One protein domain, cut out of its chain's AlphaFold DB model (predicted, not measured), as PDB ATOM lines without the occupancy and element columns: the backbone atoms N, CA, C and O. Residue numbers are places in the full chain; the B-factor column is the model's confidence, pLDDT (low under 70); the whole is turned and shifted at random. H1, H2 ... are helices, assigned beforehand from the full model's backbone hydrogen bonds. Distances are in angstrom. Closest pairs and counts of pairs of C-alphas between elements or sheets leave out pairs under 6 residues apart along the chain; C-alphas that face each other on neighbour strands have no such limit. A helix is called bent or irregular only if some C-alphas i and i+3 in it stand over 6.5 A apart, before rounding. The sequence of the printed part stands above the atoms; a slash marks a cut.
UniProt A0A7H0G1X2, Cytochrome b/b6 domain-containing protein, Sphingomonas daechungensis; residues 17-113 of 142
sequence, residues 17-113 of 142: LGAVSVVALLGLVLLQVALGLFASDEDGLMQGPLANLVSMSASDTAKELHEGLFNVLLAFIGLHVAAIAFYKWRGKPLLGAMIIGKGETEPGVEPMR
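What this domain is: This is residues 17 to 113 of the 142 residues of the protein "Cytochrome b/b6 domain-containing protein" of Sphingomonas daechungensis (UniProt A0A7H0G1X2). A long helical hairpin makes the body of this model: H1 and the longer H2 run side by side in opposite ways, joined at one end by a long looped link, residues 39 to 55. At the other end H2 runs on past the beginning of H1, the chain turns back, and the small helix H3 packs on the last turns of H2; after it comes a tail without a named element, of which residues 105 to 110 stick out. The printed part has 97 residues with three named helices, H1, H2 and H3 in that order along the chain, and no named strand, and its class is all helix. The whole is only just extended, close to loose, with a radius of gyration of the C-alphas of 19.1 A, and the C-alphas span 59 by 29 by 20 A, only just a rod.

How they stand to each other: Begin with H1, residues 17 to 38, and go along the chain to H2, residues 56 to 89. These two form a helical hairpin and touch, with 20 pairs of C-alphas within 8 A. Look first at Leu 35 and Ala 62, whose C-alphas are the closest of the two helices, 5.2 A apart. The lines of H1 and H2 stand at a shallow tilt of 25 degrees and run opposite ways, and their centres are 8.7 A apart. Going on along the chain you reach H3, residues 94 to 100, which touches H2 with 5 pairs of C-alphas within 8 A. H2 touches H3 with residues 84 to 88 alone, and the closest C-alphas of the two helices are those of Lys 88 and Leu 94, 6.7 A apart. The lines of H2 and H3 stand about perpendicular, at 73 degrees, and their centres are 22.8 A apart. H1 and H3 are apart, with no C-alpha of the one within 8 A of the other. Read the backbone O of residue i against the N of residue i+4 in each helix: in H3 every such pair is within hydrogen-bond range, while in H1 it is 17 of 18 pairs and in H2 29 of 30.

Where its parts are: Find C-alpha 17 at (-6.212, 18.551, -55.058), where H1 begins; from there 22 residues, Leu 17 to Phe 38, cover 32.0 A from first to last C-alpha. Residues 39 to 55 follow as the link to H2. Find C-alpha 56 at (-0.563, -17.724, -40.618), where H2 begins; with 34 residues, Met 56 to Trp 89, it is the longest helix and measures 49.3 A from first to last C-alpha. Four residues later H3 runs from Leu 94 to Ile 100, seven residues, and ends at C-alpha 100 at (-26.659, 18.828, -48.424), 10.2 A from its first C-alpha. No helix is bent or irregular.

The domain as a whole: The two C-alphas farthest apart, those of Asp 43 in the link from H1 to H2 and Gly 108 in the tail, are 61.0 A apart. The C-alphas of Leu 17 and Arg 113, the first and last printed, are 23.4 A apart. The printed part has no cut. The link from H1 to H2, with 17 residues, is long, and the link from H2 to H3, with 4 residues, is tight. Residues 101 to 113 have no named element, and within them residues 105 to 110 stand free. The mean pLDDT of the printed part is 80.6; look for values under 70 at 21 residues, namely residue 17, residues 42 to 45, residues 92 to 93, residue 96 and residues 101 to 113.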
ATOM      1  N   LEU A  17      -6.673  19.053 -56.357       66.38
ATOM      2  CA  LEU A  17      -6.212  18.551 -55.058       66.38
ATOM      3  C   LEU A  17      -7.310  17.863 -54.226       66.38
ATOM      4  O   LEU A  17      -7.050  16.859 -53.569       66.38
ATOM      5  N   GLY A  18      -8.541  18.372 -54.261       70.06
ATOM      6  CA  GLY A  18      -9.689  17.778 -53.575       70.06
ATOM      7  C   GLY A  18     -10.120  16.450 -54.196       70.06
ATOM      8  O   GLY A  18     -10.376  15.496 -53.467       70.06
ATOM      9  N   ALA A  19     -10.129  16.353 -55.530       72.38
ATOM     10  CA  ALA A  19     -10.450  15.102 -56.222       72.38
ATOM     11  C   ALA A  19      -9.421  14.000 -55.906       72.38
ATOM     12  O   ALA A  19      -9.799  12.878 -55.573       72.38
ATOM     13  N   VAL A  20      -8.128  14.341 -55.925       80.50
ATOM     14  CA  VAL A  20      -7.047  13.412 -55.553       80.50
ATOM     15  C   VAL A  20      -7.157  12.987 -54.085       80.50
ATOM     16  O   VAL A  20      -6.988  11.808 -53.787       80.50
ATOM     17  N   SER A  21      -7.506  13.903 -53.173       82.62
ATOM     18  CA  SER A  21      -7.697  13.584 -51.749       82.62
ATOM     19  C   SER A  21      -8.807  12.554 -51.521       82.62
ATOM     20  O   SER A  21      -8.606  11.625 -50.742       82.62
ATOM     21  N   VAL A  22      -9.947  12.680 -52.207       84.12
ATOM     22  CA  VAL A  22     -11.058  11.724 -52.070       84.12
ATOM     23  C   VAL A  22     -10.662  10.346 -52.594       84.12
ATOM     24  O   VAL A  22     -10.877   9.353 -51.904       84.12
ATOM     25  N   VAL A  23     -10.044  10.274 -53.776       86.56
ATOM     26  CA  VAL A  23      -9.577   8.998 -54.347       86.56
ATOM     27  C   VAL A  23      -8.538   8.339 -53.437       86.56
ATOM     28  O   VAL A  23      -8.626   7.138 -53.193       86.56
ATOM     29  N   ALA A  24      -7.602   9.117 -52.884       87.69
ATOM     30  CA  ALA A  24      -6.603   8.612 -51.947       87.69
ATOM     31  C   ALA A  24      -7.244   8.060 -50.662       87.69
ATOM     32  O   ALA A  24      -6.930   6.943 -50.262       87.69
ATOM     33  N   LEU A  25      -8.173   8.796 -50.042       88.50
ATOM     34  CA  LEU A  25      -8.872   8.347 -48.831       88.50
ATOM     35  C   LEU A  25      -9.714   7.091 -49.077       88.50
ATOM     36  O   LEU A  25      -9.652   6.156 -48.283       88.50
ATOM     37  N   LEU A  26     -10.462   7.040 -50.181       90.94
ATOM     38  CA  LEU A  26     -11.242   5.855 -50.551       90.94
ATOM     39  C   LEU A  26     -10.338   4.642 -50.800       90.94
ATOM     40  O   LEU A  26     -10.655   3.545 -50.347       90.94
ATOM     41  N   GLY A  27      -9.203   4.843 -51.472       91.50
ATOM     42  CA  GLY A  27      -8.204   3.797 -51.686       91.50
ATOM     43  C   GLY A  27      -7.608   3.283 -50.375       91.50
ATOM     44  O   GLY A  27      -7.542   2.073 -50.174       91.50
ATOM     45  N   LEU A  28      -7.237   4.185 -49.461       91.94
ATOM     46  CA  LEU A  28      -6.702   3.820 -48.146       91.94
ATOM     47  C   LEU A  28      -7.722   3.041 -47.311       91.94
ATOM     48  O   LEU A  28      -7.369   2.023 -46.727       91.94
ATOM     49  N   VAL A  29      -8.989   3.468 -47.286       93.19
ATOM     50  CA  VAL A  29     -10.058   2.741 -46.580       93.19
ATOM     51  C   VAL A  29     -10.285   1.358 -47.189       93.19
ATOM     52  O   VAL A  29     -10.426   0.384 -46.454       93.19
ATOM     53  N   LEU A  30     -10.289   1.243 -48.519       92.69
ATOM     54  CA  LEU A  30     -10.445  -0.046 -49.193       92.69
ATOM     55  C   LEU A  30      -9.300  -0.997 -48.832       92.69
ATOM     56  O   LEU A  30      -9.544  -2.161 -48.520       92.69
ATOM     57  N   LEU A  31      -8.068  -0.489 -48.822       91.81
ATOM     58  CA  LEU A  31      -6.890  -1.265 -48.453       91.81
ATOM     59  C   LEU A  31      -6.919  -1.657 -46.965       91.81
ATOM     60  O   LEU A  31      -6.646  -2.809 -46.640       91.81
ATOM     61  N   GLN A  32      -7.349  -0.752 -46.080       92.12
ATOM     62  CA  GLN A  32      -7.545  -1.023 -44.651       92.12
ATOM     63  C   GLN A  32      -8.527  -2.178 -44.426       92.12
ATOM     64  O   GLN A  32      -8.240  -3.103 -43.664       92.12
ATOM     65  N   VAL A  33      -9.678  -2.141 -45.106       90.69
ATOM     66  CA  VAL A  33     -10.697  -3.196 -45.027       90.69
ATOM     67  C   VAL A  33     -10.157  -4.506 -45.589       90.69
ATOM     68  O   VAL A  33     -10.318  -5.540 -44.949       90.69
ATOM     69  N   ALA A  34      -9.484  -4.474 -46.742       90.00
ATOM     70  CA  ALA A  34      -8.899  -5.667 -47.344       90.00
ATOM     71  C   ALA A  34      -7.905  -6.347 -46.393       90.00
ATOM     72  O   ALA A  34      -8.034  -7.542 -46.147       90.00
ATOM     73  N   LEU A  35      -6.979  -5.592 -45.794       90.25
ATOM     74  CA  LEU A  35      -6.024  -6.127 -44.819       90.25
ATOM     75  C   LEU A  35      -6.732  -6.705 -43.585       90.25
ATOM     76  O   LEU A  35      -6.410  -7.808 -43.157       90.25
ATOM     77  N   GLY A  36      -7.758  -6.017 -43.072       87.44
ATOM     78  CA  GLY A  36      -8.529  -6.484 -41.915       87.44
ATOM     79  C   GLY A  36      -9.325  -7.770 -42.168       87.44
ATOM     80  O   GLY A  36      -9.565  -8.532 -41.236       87.44
ATOM     81  N   LEU A  37      -9.712  -8.056 -43.418       88.12
ATOM     82  CA  LEU A  37     -10.398  -9.307 -43.766       88.12
ATOM     83  C   LEU A  37      -9.491 -10.541 -43.657       88.12
ATOM     84  O   LEU A  37     -10.001 -11.629 -43.383       88.12
ATOM     85  N   PHE A  38      -8.184 -10.372 -43.880       88.31
ATOM     86  CA  PHE A  38      -7.182 -11.444 -43.833       88.31
ATOM     87  C   PHE A  38      -6.371 -11.469 -42.531       88.31
ATOM     88  O   PHE A  38      -5.694 -12.460 -42.264       88.31
ATOM     89  N   ALA A  39      -6.430 -10.403 -41.729       86.94
ATOM     90  CA  ALA A  39      -5.723 -10.303 -40.461       86.94
ATOM     91  C   ALA A  39      -6.248 -11.322 -39.436       86.94
ATOM     92  O   ALA A  39      -7.454 -11.568 -39.333       86.94
ATOM     93  N   SER A  40      -5.331 -11.890 -38.659       85.31
ATOM     94  CA  SER A  40      -5.623 -12.736 -37.502       85.31
ATOM     95  C   SER A  40      -4.822 -12.234 -36.316       85.31
ATOM     96  O   SER A  40      -3.699 -11.767 -36.495       85.31
ATOM     97  N   ASP A  41      -5.391 -12.328 -35.120       78.44
ATOM     98  CA  ASP A  41      -4.651 -12.067 -33.892       78.44
ATOM     99  C   ASP A  41      -3.693 -13.224 -33.553       78.44
ATOM    100  O   ASP A  41      -3.875 -14.338 -34.055       78.44
ATOM    101  N   GLU A  42      -2.699 -12.960 -32.697       69.19
ATOM    102  CA  GLU A  42      -1.623 -13.911 -32.348       69.19
ATOM    103  C   GLU A  42      -2.173 -15.221 -31.764       69.19
ATOM    104  O   GLU A  42      -1.685 -16.304 -32.088       69.19
ATOM    105  N   ASP A  43      -3.246 -15.131 -30.975       68.12
ATOM    106  CA  ASP A  43      -3.893 -16.285 -30.343       68.12
ATOM    107  C   ASP A  43      -4.952 -16.964 -31.238       68.12
ATOM    108  O   ASP A  43      -5.585 -17.940 -30.829       68.12
ATOM    109  N   GLY A  44      -5.219 -16.440 -32.443       66.38
ATOM    110  CA  GLY A  44      -6.248 -16.957 -33.362       66.38
ATOM    111  C   GLY A  44      -7.695 -16.829 -32.860       66.38
ATOM    112  O   GLY A  44      -8.627 -17.293 -33.512       66.38
ATOM    113  N   LEU A  45      -7.911 -16.194 -31.704       69.56
ATOM    114  CA  LEU A  45      -9.238 -16.012 -31.106       69.56
ATOM    115  C   LEU A  45     -10.075 -14.970 -31.854       69.56
ATOM    116  O   LEU A  45     -11.301 -15.076 -31.906       69.56
ATOM    117  N   MET A  46      -9.410 -13.973 -32.440       75.44
ATOM    118  CA  MET A  46     -10.027 -12.895 -33.205       75.44
ATOM    119  C   MET A  46      -9.401 -12.855 -34.594       75.44
ATOM    120  O   MET A  46      -8.269 -12.416 -34.769       75.44
ATOM    121  N   GLN A  47     -10.145 -13.323 -35.592       85.00
ATOM    122  CA  GLN A  47      -9.663 -13.407 -36.966       85.00
ATOM    123  C   GLN A  47     -10.689 -12.877 -37.959       85.00
ATOM    124  O   GLN A  47     -11.904 -13.000 -37.770       85.00
ATOM    125  N   GLY A  48     -10.183 -12.290 -39.040       83.31
ATOM    126  CA  GLY A  48     -10.992 -11.858 -40.163       83.31
ATOM    127  C   GLY A  48     -11.695 -13.042 -40.847       83.31
ATOM    128  O   GLY A  48     -11.198 -14.174 -40.803       83.31
ATOM    129  N   PRO A  49     -12.836 -12.812 -41.525       83.56
ATOM    130  CA  PRO A  49     -13.610 -13.876 -42.171       83.56
ATOM    131  C   PRO A  49     -12.814 -14.673 -43.212       83.56
ATOM    132  O   PRO A  49     -13.123 -15.835 -43.468       83.56
ATOM    133  N   LEU A  50     -11.795 -14.048 -43.816       82.69
ATOM    134  CA  LEU A  50     -10.971 -14.631 -44.874       82.69
ATOM    135  C   LEU A  50      -9.575 -15.050 -44.388       82.69
ATOM    136  O   LEU A  50      -8.790 -15.540 -45.195       82.69
ATOM    137  N   ALA A  51      -9.261 -14.914 -43.094       83.94
ATOM    138  CA  ALA A  51      -7.959 -15.308 -42.545       83.94
ATOM    139  C   ALA A  51      -7.658 -16.806 -42.762       83.94
ATOM    140  O   ALA A  51      -6.529 -17.179 -43.052       83.94
ATOM    141  N   ASN A  52      -8.688 -17.661 -42.748       82.25
ATOM    142  CA  ASN A  52      -8.550 -19.103 -42.997       82.25
ATOM    143  C   ASN A  52      -8.116 -19.459 -44.432       82.25
ATOM    144  O   ASN A  52      -7.784 -20.613 -44.696       82.25
ATOM    145  N   LEU A  53      -8.166 -18.510 -45.374       84.31
ATOM    146  CA  LEU A  53      -7.790 -18.736 -46.774       84.31
ATOM    147  C   LEU A  53      -6.304 -18.461 -47.047       84.31
ATOM    148  O   LEU A  53      -5.831 -18.734 -48.151       84.31
ATOM    149  N   VAL A  54      -5.572 -17.911 -46.076       85.25
ATOM    150  CA  VAL A  54      -4.158 -17.538 -46.204       85.25
ATOM    151  C   VAL A  54      -3.313 -18.229 -45.130       85.25
ATOM    152  O   VAL A  54      -3.833 -18.800 -44.176       85.25
ATOM    153  N   SER A  55      -1.988 -18.236 -45.296       85.75
ATOM    154  CA  SER A  55      -1.087 -18.787 -44.278       85.75
ATOM    155  C   SER A  55      -1.029 -17.886 -43.043       85.75
ATOM    156  O   SER A  55      -1.148 -16.669 -43.159       85.75
ATOM    157  N   MET A  56      -0.732 -18.469 -41.876       83.94
ATOM    158  CA  MET A  56      -0.563 -17.724 -40.618       83.94
ATOM    159  C   MET A  56       0.421 -16.549 -40.759       83.94
ATOM    160  O   MET A  56       0.128 -15.441 -40.336       83.94
ATOM    161  N   SER A  57       1.549 -16.765 -41.446       85.88
ATOM    162  CA  SER A  57       2.537 -15.715 -41.724       85.88
ATOM    163  C   SER A  57       1.981 -14.552 -42.553       85.88
ATOM    164  O   SER A  57       2.335 -13.402 -42.318       85.88
ATOM    165  N   ALA A  58       1.107 -14.837 -43.523       87.44
ATOM    166  CA  ALA A  58       0.488 -13.814 -44.357       87.44
ATOM    167  C   ALA A  58      -0.598 -13.050 -43.587       87.44
ATOM    168  O   ALA A  58      -0.697 -11.833 -43.738       87.44
ATOM    169  N   SER A  59      -1.374 -13.738 -42.743       88.38
ATOM    170  CA  SER A  59      -2.332 -13.104 -41.828       88.38
ATOM    171  C   SER A  59      -1.653 -12.173 -40.827       88.38
ATOM    172  O   SER A  59      -2.161 -11.077 -40.591       88.38
ATOM    173  N   ASP A  60      -0.505 -12.573 -40.288       88.88
ATOM    174  CA  ASP A  60       0.276 -11.764 -39.349       88.88
ATOM    175  C   ASP A  60       0.838 -10.500 -40.025       88.88
ATOM    176  O   ASP A  60       0.603  -9.379 -39.581       88.88
ATOM    177  N   THR A  61       1.423 -10.645 -41.223       90.06
ATOM    178  CA  THR A  61       1.843  -9.483 -42.031       90.06
ATOM    179  C   THR A  61       0.659  -8.565 -42.373       90.06
ATOM    180  O   THR A  61       0.793  -7.340 -42.383       90.06
ATOM    181  N   ALA A  62      -0.520  -9.129 -42.661       90.00
ATOM    182  CA  ALA A  62      -1.721  -8.341 -42.928       90.00
ATOM    183  C   ALA A  62      -2.184  -7.555 -41.690       90.00
ATOM    184  O   ALA A  62      -2.623  -6.415 -41.848       90.00
ATOM    185  N   LYS A  63      -2.050  -8.120 -40.481       90.31
ATOM    186  CA  LYS A  63      -2.312  -7.432 -39.207       90.31
ATOM    187  C   LYS A  63      -1.348  -6.263 -39.002       90.31
ATOM    188  O   LYS A  63      -1.809  -5.137 -38.820       90.31
ATOM    189  N   GLU A  64      -0.040  -6.489 -39.125       90.94
ATOM    190  CA  GLU A  64       0.965  -5.424 -38.981       90.94
ATOM    191  C   GLU A  64       0.723  -4.273 -39.973       90.94
ATOM    192  O   GLU A  64       0.716  -3.092 -39.607       90.94
ATOM    193  N   LEU A  65       0.458  -4.610 -41.242       92.94
ATOM    194  CA  LEU A  65       0.127  -3.621 -42.265       92.94
ATOM    195  C   LEU A  65      -1.191  -2.905 -41.961       92.94
ATOM    196  O   LEU A  65      -1.281  -1.704 -42.206       92.94
ATOM    197  N   HIS A  66      -2.205  -3.598 -41.437       92.81
ATOM    198  CA  HIS A  66      -3.481  -2.996 -41.053       92.81
ATOM    199  C   HIS A  66      -3.291  -1.946 -39.951       92.81
ATOM    200  O   HIS A  66      -3.825  -0.838 -40.053       92.81
ATOM    201  N   GLU A  67      -2.503  -2.249 -38.922       91.94
ATOM    202  CA  GLU A  67      -2.208  -1.314 -37.830       91.94
ATOM    203  C   GLU A  67      -1.390  -0.107 -38.314       91.94
ATOM    204  O   GLU A  67      -1.723   1.047 -38.019       91.94
ATOM    205  N   GLY A  68      -0.357  -0.344 -39.127       92.94
ATOM    206  CA  GLY A  68       0.453   0.729 -39.708       92.94
ATOM    207  C   GLY A  68      -0.355   1.637 -40.639       92.94
ATOM    208  O   GLY A  68      -0.279   2.869 -40.550       92.94
ATOM    209  N   LEU A  69      -1.175   1.040 -41.506       93.50
ATOM    210  CA  LEU A  69      -2.005   1.768 -42.460       93.50
ATOM    211  C   LEU A  69      -3.099   2.582 -41.761       93.50
ATOM    212  O   LEU A  69      -3.403   3.685 -42.221       93.50
ATOM    213  N   PHE A  70      -3.615   2.119 -40.618       92.19
ATOM    214  CA  PHE A  70      -4.577   2.877 -39.816       92.19
ATOM    215  C   PHE A  70      -4.019   4.243 -39.398       92.19
ATOM    216  O   PHE A  70      -4.690   5.267 -39.550       92.19
ATOM    217  N   ASN A  71      -2.767   4.286 -38.938       94.25
ATOM    218  CA  ASN A  71      -2.109   5.534 -38.546       94.25
ATOM    219  C   ASN A  71      -1.909   6.480 -39.740       94.25
ATOM    220  O   ASN A  71      -2.134   7.689 -39.626       94.25
ATOM    221  N   VAL A  72      -1.539   5.938 -40.905       93.00
ATOM    222  CA  VAL A  72      -1.419   6.718 -42.148       93.00
ATOM    223  C   VAL A  72      -2.778   7.280 -42.567       93.00
ATOM    224  O   VAL A  72      -2.890   8.468 -42.879       93.00
ATOM    225  N   LEU A  73      -3.824   6.455 -42.531       92.56
ATOM    226  CA  LEU A  73      -5.190   6.869 -42.829       92.56
ATOM    227  C   LEU A  73      -5.642   7.988 -41.880       92.56
ATOM    228  O   LEU A  73      -6.192   8.988 -42.343       92.56
ATOM    229  N   LEU A  74      -5.348   7.876 -40.583       92.50
ATOM    230  CA  LEU A  74      -5.671   8.903 -39.592       92.50
ATOM    231  C   LEU A  74      -4.981  10.241 -39.902       92.50
ATOM    232  O   LEU A  74      -5.618  11.295 -39.832       92.50
ATOM    233  N   ALA A  75      -3.713  10.212 -40.325       93.56
ATOM    234  CA  ALA A  75      -2.995  11.409 -40.757       93.56
ATOM    235  C   ALA A  75      -3.643  12.059 -41.996       93.56
ATOM    236  O   ALA A  75      -3.824  13.280 -42.035       93.56
ATOM    237  N   PHE A  76      -4.054  11.258 -42.984       90.31
ATOM    238  CA  PHE A  76      -4.757  11.749 -44.177       90.31
ATOM    239  C   PHE A  76      -6.133  12.337 -43.850       90.31
ATOM    240  O   PHE A  76      -6.503  13.374 -44.403       90.31
ATOM    241  N   ILE A  77      -6.877  11.715 -42.932       91.56
ATOM    242  CA  ILE A  77      -8.149  12.250 -42.428       91.56
ATOM    243  C   ILE A  77      -7.908  13.603 -41.750       91.56
ATOM    244  O   ILE A  77      -8.611  14.570 -42.048       91.56
ATOM    245  N   GLY A  78      -6.885  13.708 -40.897       92.19
ATOM    246  CA  GLY A  78      -6.504  14.966 -40.255       92.19
ATOM    247  C   GLY A  78      -6.184  16.067 -41.269       92.19
ATOM    248  O   GLY A  78      -6.729  17.169 -41.181       92.19
ATOM    249  N   LEU A  79      -5.373  15.754 -42.284       89.88
ATOM    250  CA  LEU A  79      -5.050  16.674 -43.380       89.88
ATOM    251  C   LEU A  79      -6.305  17.118 -44.148       89.88
ATOM    252  O   LEU A  79      -6.454  18.296 -44.478       89.88
ATOM    253  N   HIS A  80      -7.224  16.190 -44.412       87.69
ATOM    254  CA  HIS A  80      -8.478  16.473 -45.101       87.69
ATOM    255  C   HIS A  80      -9.374  17.429 -44.297       87.69
ATOM    256  O   HIS A  80      -9.843  18.439 -44.831       87.69
ATOM    257  N   VAL A  81      -9.557  17.172 -43.000       88.94
ATOM    258  CA  VAL A  81     -10.331  18.050 -42.105       88.94
ATOM    259  C   VAL A  81      -9.672  19.427 -41.986       88.94
ATOM    260  O   VAL A  81     -10.366  20.444 -42.059       88.94
ATOM    261  N   ALA A  82      -8.342  19.482 -41.878       88.00
ATOM    262  CA  ALA A  82      -7.597  20.739 -41.861       88.00
ATOM    263  C   ALA A  82      -7.809  21.544 -43.153       88.00
ATOM    264  O   ALA A  82      -8.031  22.756 -43.093       88.00
ATOM    265  N   ALA A  83      -7.826  20.887 -44.318       84.12
ATOM    266  CA  ALA A  83      -8.132  21.538 -45.588       84.12
ATOM    267  C   ALA A  83      -9.561  22.108 -45.604       84.12
ATOM    268  O   ALA A  83      -9.750  23.266 -45.982       84.12
ATOM    269  N   ILE A  84     -10.563  21.351 -45.143       83.88
ATOM    270  CA  ILE A  84     -11.951  21.838 -45.040       83.88
ATOM    271  C   ILE A  84     -12.030  23.062 -44.121       83.88
ATOM    272  O   ILE A  84     -12.654  24.063 -44.484       83.88
ATOM    273  N   ALA A  85     -11.381  23.012 -42.957       85.19
ATOM    274  CA  ALA A  85     -11.339  24.128 -42.017       85.19
ATOM    275  C   ALA A  85     -10.658  25.365 -42.630       85.19
ATOM    276  O   ALA A  85     -11.176  26.476 -42.509       85.19
ATOM    277  N   PHE A  86      -9.555  25.176 -43.358       83.75
ATOM    278  CA  PHE A  86      -8.853  26.246 -44.067       83.75
ATOM    279  C   PHE A  86      -9.733  26.905 -45.143       83.75
ATOM    280  O   PHE A  86      -9.822  28.134 -45.209       83.75
ATOM    281  N   TYR A  87     -10.440  26.114 -45.955       77.81
ATOM    282  CA  TYR A  87     -11.366  26.650 -46.962       77.81
ATOM    283  C   TYR A  87     -12.580  27.341 -46.338       77.81
ATOM    284  O   TYR A  87     -13.011  28.382 -46.841       77.81
ATOM    285  N   LYS A  88     -13.086  26.815 -45.216       80.56
ATOM    286  CA  LYS A  88     -14.137  27.467 -44.427       80.56
ATOM    287  C   LYS A  88     -13.667  28.830 -43.917       80.56
ATOM    288  O   LYS A  88     -14.410  29.800 -44.027       80.56
ATOM    289  N   TRP A  89     -12.433  28.929 -43.421       81.12
ATOM    290  CA  TRP A  89     -11.861  30.198 -42.960       81.12
ATOM    291  C   TRP A  89     -11.650  31.203 -44.104       81.12
ATOM    292  O   TRP A  89     -11.874  32.396 -43.932       81.12
ATOM    293  N   ARG A  90     -11.331  30.717 -45.310       79.06
ATOM    294  CA  ARG A  90     -11.313  31.497 -46.565       79.06
ATOM    295  C   ARG A  90     -12.707  31.900 -47.082       79.06
ATOM    296  O   ARG A  90     -12.789  32.473 -48.165       79.06
ATOM    297  N   GLY A  91     -13.781  31.592 -46.354       71.12
ATOM    298  CA  GLY A  91     -15.150  31.975 -46.705       71.12
ATOM    299  C   GLY A  91     -15.818  31.093 -47.763       71.12
ATOM    300  O   GLY A  91     -16.853  31.480 -48.292       71.12
ATOM    301  N   LYS A  92     -15.261  29.915 -48.087       69.62
ATOM    302  CA  LYS A  92     -15.884  28.951 -49.011       69.62
ATOM    303  C   LYS A  92     -16.583  27.842 -48.210       69.62
ATOM    304  O   LYS A  92     -15.887  26.995 -47.641       69.62
ATOM    305  N   PRO A  93     -17.930  27.804 -48.141       69.75
ATOM    306  CA  PRO A  93     -18.661  26.844 -47.313       69.75
ATOM    307  C   PRO A  93     -18.711  25.444 -47.957       69.75
ATOM    308  O   PRO A  93     -19.756  24.971 -48.395       69.75
ATOM    309  N   LEU A  94     -17.578  24.737 -47.977       71.50
ATOM    310  CA  LEU A  94     -17.491  23.376 -48.531       71.50
ATOM    311  C   LEU A  94     -18.292  22.348 -47.716       71.50
ATOM    312  O   LEU A  94     -18.840  21.402 -48.273       71.50
ATOM    313  N   LEU A  95     -18.403  22.557 -46.401       70.88
ATOM    314  CA  LEU A  95     -19.113  21.640 -45.508       70.88
ATOM    315  C   LEU A  95     -20.611  21.543 -45.843       70.88
ATOM    316  O   LEU A  95     -21.189  20.462 -45.771       70.88
ATOM    317  N   GLY A  96     -21.229  22.655 -46.256       65.81
ATOM    318  CA  GLY A  96     -22.632  22.671 -46.678       65.81
ATOM    319  C   GLY A  96     -22.859  21.808 -47.918       65.81
ATOM    320  O   GLY A  96     -23.792  21.010 -47.948       65.81
ATOM    321  N   ALA A  97     -21.945  21.884 -48.890       70.69
ATOM    322  CA  ALA A  97     -21.989  21.052 -50.088       70.69
ATOM    323  C   ALA A  97     -21.837  19.554 -49.775       70.69
ATOM    324  O   ALA A  97     -22.486  18.735 -50.421       70.69
ATOM    325  N   MET A  98     -21.039  19.198 -48.763       72.69
ATOM    326  CA  MET A  98     -20.855  17.806 -48.333       72.69
ATOM    327  C   MET A  98     -22.084  17.226 -47.619       72.69
ATOM    328  O   MET A  98     -22.410  16.063 -47.834       72.69
ATOM    329  N   ILE A  99     -22.778  18.015 -46.793       73.31
ATOM    330  CA  ILE A  99     -23.950  17.543 -46.030       73.31
ATOM    331  C   ILE A  99     -25.212  17.540 -46.895       73.31
ATOM    332  O   ILE A  99     -25.997  16.597 -46.866       73.31
ATOM    333  N   ILE A 100     -25.425  18.614 -47.656       70.81
ATOM    334  CA  ILE A 100     -26.659  18.828 -48.424       70.81
ATOM    335  C   ILE A 100     -26.564  18.153 -49.803       70.81
ATOM    336  O   ILE A 100     -27.575  17.957 -50.477       70.81
ATOM    337  N   GLY A 101     -25.351  17.809 -50.254       62.56
ATOM    338  CA  GLY A 101     -25.099  17.299 -51.604       62.56
ATOM    339  C   GLY A 101     -25.292  18.357 -52.697       62.56
ATOM    340  O   GLY A 101     -25.303  18.029 -53.881       62.56
ATOM    341  N   LYS A 102     -25.468  19.628 -52.312       60.81
ATOM    342  CA  LYS A 102     -25.664  20.769 -53.211       60.81
ATOM    343  C   LYS A 102     -24.556  21.786 -52.968       60.81
ATOM    344  O   LYS A 102     -24.524  22.424 -51.921       60.81
ATOM    345  N   GLY A 103     -23.643  21.906 -53.925       60.00
ATOM    346  CA  GLY A 103     -22.647  22.975 -53.948       60.00
ATOM    347  C   GLY A 103     -23.167  24.195 -54.701       60.00
ATOM    348  O   GLY A 103     -23.986  24.058 -55.608       60.00
ATOM    349  N   GLU A 104     -22.682  25.380 -54.338       59.03
ATOM    350  CA  GLU A 104     -22.877  26.581 -55.148       59.03
ATOM    351  C   GLU A 104     -22.139  26.395 -56.483       59.03
ATOM    352  O   GLU A 104     -20.918  26.236 -56.520       59.03
ATOM    353  N   THR A 105     -22.892  26.348 -57.579       55.75
ATOM    354  CA  THR A 105     -22.359  26.262 -58.942       55.75
ATOM    355  C   THR A 105     -22.238  27.662 -59.532       55.75
ATOM    356  O   THR A 105     -23.166  28.460 -59.398       55.75
ATOM    357  N   GLU A 106     -21.128  27.962 -60.215       53.66
ATOM    358  CA  GLU A 106     -21.017  29.203 -60.991       53.66
ATOM    359  C   GLU A 106     -22.143  29.291 -62.047       53.66
ATOM    360  O   GLU A 106     -22.596  28.258 -62.557       53.66
ATOM    361  N   PRO A 107     -22.624  30.500 -62.399       45.62
ATOM    362  CA  PRO A 107     -23.655  30.660 -63.420       45.62
ATOM    363  C   PRO A 107     -23.183  30.076 -64.763       45.62
ATOM    364  O   PRO A 107     -22.120  30.446 -65.256       45.62
ATOM    365  N   GLY A 108     -23.972  29.179 -65.365       54.91
ATOM    366  CA  GLY A 108     -23.649  28.523 -66.646       54.91
ATOM    367  C   GLY A 108     -23.164  27.074 -66.534       54.91
ATOM    368  O   GLY A 108     -22.845  26.450 -67.543       54.91
ATOM    369  N   VAL A 109     -23.132  26.526 -65.322       57.28
ATOM    370  CA  VAL A 109     -22.753  25.142 -65.032       57.28
ATOM    371  C   VAL A 109     -24.000  24.268 -64.913       57.28
ATOM    372  O   VAL A 109     -24.847  24.532 -64.061       57.28
ATOM    373  N   GLU A 110     -24.123  23.218 -65.736       56.81
ATOM    374  CA  GLU A 110     -25.215  22.252 -65.569       56.81
ATOM    375  C   GLU A 110     -25.102  21.553 -64.199       56.81
ATOM    376  O   GLU A 110     -24.054  20.977 -63.882       56.81
ATOM    377  N   PRO A 111     -26.163  21.577 -63.371       60.47
ATOM    378  CA  PRO A 111     -26.154  20.893 -62.090       60.47
ATOM    379  C   PRO A 111     -26.033  19.375 -62.273       60.47
ATOM    380  O   PRO A 111     -26.626  18.786 -63.179       60.47
ATOM    381  N   MET A 112     -25.300  18.721 -61.364       63.06
ATOM    382  CA  MET A 112     -25.201  17.260 -61.321       63.06
ATOM    383  C   MET A 112     -26.603  16.642 -61.249       63.06
ATOM    384  O   MET A 112     -27.375  16.915 -60.327       63.06
ATOM    385  N   ARG A 113     -26.935  15.785 -62.222       68.56
ATOM    386  CA  ARG A 113     -28.209  15.059 -62.226       68.56
ATOM    387  C   ARG A 113     -28.264  14.103 -61.031       68.56
ATOM    388  O   ARG A 113     -27.321  13.333 -60.842       68.56
TER     389      ARG A 113